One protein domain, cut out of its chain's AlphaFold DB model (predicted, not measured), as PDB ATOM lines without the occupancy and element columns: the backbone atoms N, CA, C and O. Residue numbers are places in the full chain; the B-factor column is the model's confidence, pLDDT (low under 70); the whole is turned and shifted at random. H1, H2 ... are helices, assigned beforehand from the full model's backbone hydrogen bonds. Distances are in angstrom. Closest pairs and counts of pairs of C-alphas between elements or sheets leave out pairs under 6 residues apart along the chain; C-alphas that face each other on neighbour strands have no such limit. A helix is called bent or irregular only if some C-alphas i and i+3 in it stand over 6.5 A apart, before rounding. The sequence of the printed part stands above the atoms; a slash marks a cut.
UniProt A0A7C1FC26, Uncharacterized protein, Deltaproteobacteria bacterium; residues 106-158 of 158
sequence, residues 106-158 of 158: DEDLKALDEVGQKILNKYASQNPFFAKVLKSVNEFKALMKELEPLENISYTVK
ATOM      1  N   ASP A 106     124.733 111.958 131.793       95.06
ATOM      2  CA  ASP A 106     124.769 113.193 132.589       95.06
ATOM      3  C   ASP A 106     123.676 114.175 132.146       95.06
ATOM      4  O   ASP A 106     123.153 114.930 132.962       95.06
ATOM      5  N   GLU A 107     123.301 114.128 130.865       97.25
ATOM      6  CA  GLU A 107     122.192 114.898 130.305       97.25
ATOM      7  C   GLU A 107     120.848 114.460 130.901       97.25
ATOM      8  O   GLU A 107     120.102 115.308 131.394       97.25
ATOM      9  N   ASP A 108     120.579 113.151 130.958       95.94
ATOM     10  CA  ASP A 108     119.360 112.617 131.576       95.94
ATOM     11  C   ASP A 108     119.300 112.960 133.067       95.94
ATOM     12  O   ASP A 108     118.273 113.415 133.567       95.94
ATOM     13  N   LEU A 109     120.413 112.786 133.791       95.06
ATOM     14  CA  LEU A 109     120.490 113.107 135.218       95.06
ATOM     15  C   LEU A 109     120.254 114.597 135.481       95.06
ATOM     16  O   LEU A 109     119.561 114.948 136.436       95.06
ATOM     17  N   LYS A 110     120.780 115.473 134.620       95.50
ATOM     18  CA  LYS A 110     120.530 116.912 134.700       95.50
ATOM     19  C   LYS A 110     119.064 117.242 134.426       95.50
ATOM     20  O   LYS A 110     118.467 118.003 135.184       95.50
ATOM     21  N   ALA A 111     118.466 116.653 133.392       96.81
ATOM     22  CA  ALA A 111     117.053 116.856 133.082       96.81
ATOM     23  C   ALA A 111     116.144 116.392 134.236       96.81
ATOM     24  O   ALA A 111     115.187 117.085 134.596       96.81
ATOM     25  N   LEU A 112     116.469 115.256 134.861       95.44
ATOM     26  CA  LEU A 112     115.765 114.732 136.032       95.44
ATOM     27  C   LEU A 112     115.889 115.662 137.248       95.44
ATOM     28  O   LEU A 112     114.876 115.937 137.894       95.44
ATOM     29  N   ASP A 113     117.084 116.190 137.538       93.56
ATOM     30  CA  ASP A 113     117.268 117.167 138.620       93.56
ATOM     31  C   ASP A 113     116.469 118.447 138.353       93.56
ATOM     32  O   ASP A 113     115.717 118.886 139.219       93.56
ATOM     33  N   GLU A 114     116.523 119.005 137.140       96.25
ATOM     34  CA  GLU A 114     115.773 120.217 136.788       96.25
ATOM     35  C   GLU A 114     114.258 120.054 136.992       96.25
ATOM     36  O   GLU A 114     113.589 120.953 137.518       96.25
ATOM     37  N   VAL A 115     113.695 118.907 136.601       97.00
ATOM     38  CA  VAL A 115     112.282 118.584 136.849       97.00
ATOM     39  C   VAL A 115     112.023 118.398 138.345       97.00
ATOM     40  O   VAL A 115     111.050 118.950 138.871       97.00
ATOM     41  N   GLY A 116     112.906 117.686 139.046       95.19
ATOM     42  CA  GLY A 116     112.834 117.482 140.490       95.19
ATOM     43  C   GLY A 116     112.798 118.804 141.258       95.19
ATOM     44  O   GLY A 116     111.893 119.020 142.063       95.19
ATOM     45  N   GLN A 117     113.701 119.739 140.952       95.06
ATOM     46  CA  GLN A 117     113.746 121.059 141.585       95.06
ATOM     47  C   GLN A 117     112.454 121.852 141.360       95.06
ATOM     48  O   GLN A 117     111.950 122.485 142.289       95.06
ATOM     49  N   LYS A 118     111.859 121.794 140.159       97.56
ATOM     50  CA  LYS A 118     110.565 122.448 139.887       97.56
ATOM     51  C   LYS A 118     109.457 121.896 140.789       97.56
ATOM     52  O   LYS A 118     108.676 122.672 141.342       97.56
ATOM     53  N   ILE A 119     109.403 120.576 140.966       97.31
ATOM     54  CA  ILE A 119     108.414 119.912 141.827       97.31
ATOM     55  C   ILE A 119     108.655 120.261 143.302       97.31
ATOM     56  O   ILE A 119     107.718 120.653 143.998       97.31
ATOM     57  N   LEU A 120     109.902 120.183 143.772       96.62
ATOM     58  CA  LEU A 120     110.269 120.532 145.147       96.62
ATOM     59  C   LEU A 120     109.912 121.989 145.471       96.62
ATOM     60  O   LEU A 120     109.287 122.256 146.497       96.62
ATOM     61  N   ASN A 121     110.220 122.925 144.571       97.06
ATOM     62  CA  ASN A 121     109.894 124.342 144.745       97.06
ATOM     63  C   ASN A 121     108.382 124.602 144.733       97.06
ATOM     64  O   ASN A 121     107.896 125.428 145.509       97.06
ATOM     65  N   LYS A 122     107.620 123.870 143.908       98.19
ATOM     66  CA  LYS A 122     106.152 123.915 143.932       98.19
ATOM     67  C   LYS A 122     105.598 123.491 145.296       98.19
ATOM     68  O   LYS A 122     104.712 124.159 145.813       98.19
ATOM     69  N   TYR A 123     106.104 122.413 145.895       97.94
ATOM     70  CA  TYR A 123     105.635 121.984 147.218       97.94
ATOM     71  C   TYR A 123     106.113 122.903 148.344       97.94
ATOM     72  O   TYR A 123     105.368 123.155 149.291       97.94
ATOM     73  N   ALA A 124     107.315 123.468 148.226       98.25
ATOM     74  CA  ALA A 124     107.823 124.448 149.179       98.25
ATOM     75  C   ALA A 124     106.979 125.731 149.207       98.25
ATOM     76  O   ALA A 124     106.708 126.250 150.286       98.25
ATOM     77  N   SER A 125     106.495 126.218 148.059       98.12
ATOM     78  CA  SER A 125     105.621 127.402 148.034       98.12
ATOM     79  C   SER A 125     104.236 127.151 148.642       98.12
ATOM     80  O   SER A 125     103.572 128.091 149.069       98.12
ATOM     81  N   GLN A 126     103.810 125.886 148.710       98.44
ATOM     82  CA  GLN A 126     102.503 125.476 149.229       98.44
ATOM     83  C   GLN A 126     102.527 125.099 150.715       98.44
ATOM     84  O   GLN A 126     101.486 125.130 151.368       98.44
ATOM     85  N   ASN A 127     103.687 124.717 151.257       98.38
ATOM     86  CA  ASN A 127     103.799 124.195 152.615       98.38
ATOM     87  C   ASN A 127     105.034 124.772 153.339       98.38
ATOM     88  O   ASN A 127     106.162 124.360 153.054       98.38
ATOM     89  N   PRO A 128     104.838 125.656 154.341       98.25
ATOM     90  CA  PRO A 128     105.937 126.253 155.103       98.25
ATOM     91  C   PRO A 128     106.836 125.238 155.823       98.25
ATOM     92  O   PRO A 128     108.042 125.455 155.944       98.25
ATOM     93  N   PHE A 129     106.280 124.116 156.293       98.19
ATOM     94  CA  PHE A 129     107.071 123.058 156.923       98.19
ATOM     95  C   PHE A 129     107.938 122.334 155.891       98.19
ATOM     96  O   PHE A 129     109.130 122.136 156.124       98.19
ATOM     97  N   PHE A 130     107.376 122.020 154.722       98.25
ATOM     98  CA  PHE A 130     108.142 121.454 153.612       98.25
ATOM     99  C   PHE A 130     109.264 122.401 153.172       98.25
ATOM    100  O   PHE A 130     110.401 121.965 153.024       98.25
ATOM    101  N   ALA A 131     108.986 123.704 153.045       98.38
ATOM    102  CA  ALA A 131     109.995 124.710 152.712       98.38
ATOM    103  C   ALA A 131     111.147 124.739 153.730       98.38
ATOM    104  O   ALA A 131     112.315 124.787 153.346       98.38
ATOM    105  N   LYS A 132     110.826 124.662 155.029       98.38
ATOM    106  CA  LYS A 132     111.822 124.598 156.106       98.38
ATOM    107  C   LYS A 132     112.707 123.353 155.990       98.38
ATOM    108  O   LYS A 132     113.926 123.469 156.101       98.38
ATOM    109  N   VAL A 133     112.109 122.180 155.766       97.19
ATOM    110  CA  VAL A 133     112.850 120.915 155.619       97.19
ATOM    111  C   VAL A 133     113.713 120.935 154.355       97.19
ATOM    112  O   VAL A 133     114.900 120.626 154.431       97.19
ATOM    113  N   LEU A 134     113.162 121.366 153.217       96.75
ATOM    114  CA  LEU A 134     113.894 121.462 151.954       96.75
ATOM    115  C   LEU A 134     115.101 122.400 152.072       96.75
ATOM    116  O   LEU A 134     116.187 122.055 151.612       96.75
ATOM    117  N   LYS A 135     114.934 123.555 152.732       97.81
ATOM    118  CA  LYS A 135     116.038 124.481 153.007       97.81
ATOM    119  C   LYS A 135     117.161 123.790 153.788       97.81
ATOM    120  O   LYS A 135     118.304 123.840 153.352       97.81
ATOM    121  N   SER A 136     116.826 123.099 154.880       97.56
ATOM    122  CA  SER A 136     117.809 122.376 155.700       97.56
ATOM    123  C   SER A 136     118.548 121.289 154.910       97.56
ATOM    124  O   SER A 136     119.769 121.176 155.017       97.56
ATOM    125  N   VAL A 137     117.839 120.526 154.071       93.75
ATOM    126  CA  VAL A 137     118.452 119.513 153.198       93.75
ATOM    127  C   VAL A 137     119.397 120.154 152.180       93.75
ATOM    128  O   VAL A 137     120.487 119.635 151.954       93.75
ATOM    129  N   ASN A 138     119.012 121.277 151.573       94.44
ATOM    130  CA  ASN A 138     119.836 121.963 150.578       94.44
ATOM    131  C   ASN A 138     121.097 122.587 151.188       94.44
ATOM    132  O   ASN A 138     122.162 122.498 150.582       94.44
ATOM    133  N   GLU A 139     121.001 123.162 152.389       96.56
ATOM    134  CA  GLU A 139     122.162 123.662 153.138       96.56
ATOM    135  C   GLU A 139     123.139 122.528 153.465       96.56
ATOM    136  O   GLU A 139     124.340 122.661 153.232       96.56
ATOM    137  N   PHE A 140     122.628 121.378 153.918       93.69
ATOM    138  CA  PHE A 140     123.461 120.201 154.155       93.69
ATOM    139  C   PHE A 140     124.109 119.683 152.864       93.69
ATOM    140  O   PHE A 140     125.307 119.429 152.841       93.69
ATOM    141  N   LYS A 141     123.354 119.576 151.763       90.44
ATOM    142  CA  LYS A 141     123.905 119.174 150.457       90.44
ATOM    143  C   LYS A 141     125.009 120.120 149.990       90.44
ATOM    144  O   LYS A 141     126.017 119.649 149.484       90.44
ATOM    145  N   ALA A 142     124.827 121.431 150.151       93.25
ATOM    146  CA  ALA A 142     125.846 122.416 149.804       93.25
ATOM    147  C   ALA A 142     127.119 122.229 150.638       93.25
ATOM    148  O   ALA A 142     128.204 122.222 150.073       93.25
ATOM    149  N   LEU A 143     126.985 121.989 151.947       93.50
ATOM    150  CA  LEU A 143     128.120 121.673 152.816       93.50
ATOM    151  C   LEU A 143     128.837 120.384 152.386       93.50
ATOM    152  O   LEU A 143     130.061 120.349 152.345       93.50
ATOM    153  N   MET A 144     128.092 119.331 152.046       89.62
ATOM    154  CA  MET A 144     128.675 118.047 151.645       89.62
ATOM    155  C   MET A 144     129.430 118.114 150.313       89.62
ATOM    156  O   MET A 144     130.359 117.337 150.119       89.62
ATOM    157  N   LYS A 145     129.101 119.059 149.422       88.00
ATOM    158  CA  LYS A 145     129.866 119.269 148.180       88.00
ATOM    159  C   LYS A 145     131.327 119.630 148.436       88.00
ATOM    160  O   LYS A 145     132.183 119.272 147.636       88.00
ATOM    161  N   GLU A 146     131.630 120.259 149.569       89.38
ATOM    162  CA  GLU A 146     133.010 120.561 149.967       89.38
ATOM    163  C   GLU A 146     133.850 119.286 150.199       89.38
ATOM    164  O   GLU A 146     135.078 119.340 150.160       89.38
ATOM    165  N   LEU A 147     133.210 118.126 150.411       85.12
ATOM    166  CA  LEU A 147     133.883 116.830 150.559       85.12
ATOM    167  C   LEU A 147     134.105 116.099 149.229       85.12
ATOM    168  O   LEU A 147     134.976 115.232 149.167       85.12
ATOM    169  N   GLU A 148     133.390 116.452 148.156       81.38
ATOM    170  CA  GLU A 148     133.509 115.773 146.855       81.38
ATOM    171  C   GLU A 148     134.956 115.701 146.331       81.38
ATOM    172  O   GLU A 148     135.345 114.641 145.832       81.38
ATOM    173  N   PRO A 149     135.801 116.751 146.447       80.44
ATOM    174  CA  PRO A 149     137.192 116.662 146.014       80.44
ATOM    175  C   PRO A 149     138.003 115.619 146.781       80.44
ATOM    176  O   PRO A 149     138.940 115.077 146.212       80.44
ATOM    177  N   LEU A 150     137.664 115.340 148.046       76.38
ATOM    178  CA  LEU A 150     138.331 114.332 148.876       76.38
ATOM    179  C   LEU A 150     137.827 112.922 148.560       76.38
ATOM    180  O   LEU A 150     138.623 111.992 148.465       76.38
ATOM    181  N   GLU A 151     136.516 112.761 148.378       70.06
ATOM    182  CA  GLU A 151     135.893 111.460 148.100       70.06
ATOM    183  C   GLU A 151     136.196 110.951 146.682       70.06
ATOM    184  O   GLU A 151     136.305 109.746 146.464       70.06
ATOM    185  N   ASN A 152     136.408 111.862 145.726       65.88
ATOM    186  CA  ASN A 152     136.805 111.531 144.356       65.88
ATOM    187  C   ASN A 152     138.309 111.228 144.201       65.88
ATOM    188  O   ASN A 152     138.754 110.876 143.103       65.88
ATOM    189  N   ILE A 153     139.106 111.317 145.275       61.88
ATOM    190  CA  ILE A 153     140.474 110.785 145.288       61.88
ATOM    191  C   ILE A 153     140.359 109.263 145.361       61.88
ATOM    192  O   ILE A 153     140.254 108.665 146.430       61.88
ATOM    193  N   SER A 154     140.363 108.616 144.198       53.56
ATOM    194  CA  SER A 154     140.477 107.162 144.118       53.56
ATOM    195  C   SER A 154     141.759 106.713 144.829       53.56
ATOM    196  O   SER A 154     142.859 106.921 144.322       53.56
ATOM    197  N   TYR A 155     141.627 106.038 145.975       56.22
ATOM    198  CA  TYR A 155     142.733 105.305 146.613       56.22
ATOM    199  C   TYR A 155     143.181 104.088 145.790       56.22
ATOM    200  O   TYR A 155     144.159 103.421 146.126       56.22
ATOM    201  N   THR A 156     142.467 103.775 144.708       48.78
ATOM    202  CA  THR A 156     142.883 102.795 143.713       48.78
ATOM    203  C   THR A 156     143.677 103.522 142.633       48.78
ATOM    204  O   THR A 156     143.114 104.260 141.819       48.78
ATOM    205  N   VAL A 157     144.997 103.329 142.646       45.88
ATOM    206  CA  VAL A 157     145.840 103.570 141.469       45.88
ATOM    207  C   VAL A 157     145.272 102.691 140.352       45.88
ATOM    208  O   VAL A 157     145.055 101.500 140.576       45.88
ATOM    209  N   LYS A 158     144.937 103.301 139.210       42.75
ATOM    210  CA  LYS A 158     144.485 102.569 138.020       42.75
ATOM    211  C   LYS A 158     145.546 101.591 137.535       42.75
ATOM    212  O   LYS A 158     146.737 101.972 137.569       42.75
TER     213      LYS A 158
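Overview. This is residues 106 to 158 of the 158 residues of an uncharacterized protein of Deltaproteobacteria bacterium (UniProt A0A7C1FC26). Two long helices, H1 and H2, make an open V: they meet near the tight turn between them, and their other ends spread apart. Past the far end of H2, the short helix H3 and a tail of residues 152 to 158 lengthen that arm, and residues 106 to 119 of H1 stand free as the other arm. The printed part has 53 residues with three named helices, in the order H1, H2, H3 along the chain, and no named strand; the class is all helix. The whole is only just extended, close to loose, with a radius of gyration of the C-alphas of 15.4 A. The C-alphas span 49 by 24 by 10 A, and the H2 arm with H3 and the tail makes the length.

Arrangement. H1, residues 106 to 126, is the longest helix by residues. It touches H2, residues 128 to 145, with 9 pairs of C-alphas within 8 A. Their closest C-alphas are those of Ala 124 and Ala 131, 4.2 A apart. H1 touches H2 with residues 120 to 125 alone, and H2 touches H1 with residues 130 to 134 alone. The two run opposite ways at a shallow tilt of 34 degrees, only just short of steep, and form a helical hairpin. Their centres are 14.2 A apart. H3, residues 148 to 151, is apart from H1, and it and H2 meet only through their link. In H1 and H2 every O i to N i+4 pair is within hydrogen-bond range; H3 is too short for such a pair, and its one O i to N i+3 pair is within range.

Along the chain. H1 begins at C-alpha 106, at (124.769, 113.193, 132.589), and measures 30.4 A to C-alpha 126, at (102.503, 125.476, 149.229). H2 measures 25.9 A from the C-alpha of Pro 128 to that of Lys 145. H3 has four residues, from Glu 148 to Glu 151, and measures 5.1 A from first to last C-alpha; C-alpha 151 is at (135.893, 111.460, 148.100). No helix is bent.

Size, cuts and confidence. The two C-alphas farthest apart are those of Gln 126 and Val 157, at 49.2 A, while the first and last printed C-alphas, of Asp 106 and Lys 158, are 23.0 A apart. Residues 136 to 158 stand free, of which 136 to 145 belong to H2 and 148 to 151 to H3. The links from H1 to H2 and from H2 to H3 are tight, with 1 and 2 residues. The printed part has no cut, and Lys 158 is the chain's last residue. The mean pLDDT of the printed part is 88.6; residues 152 to 158 are under 70.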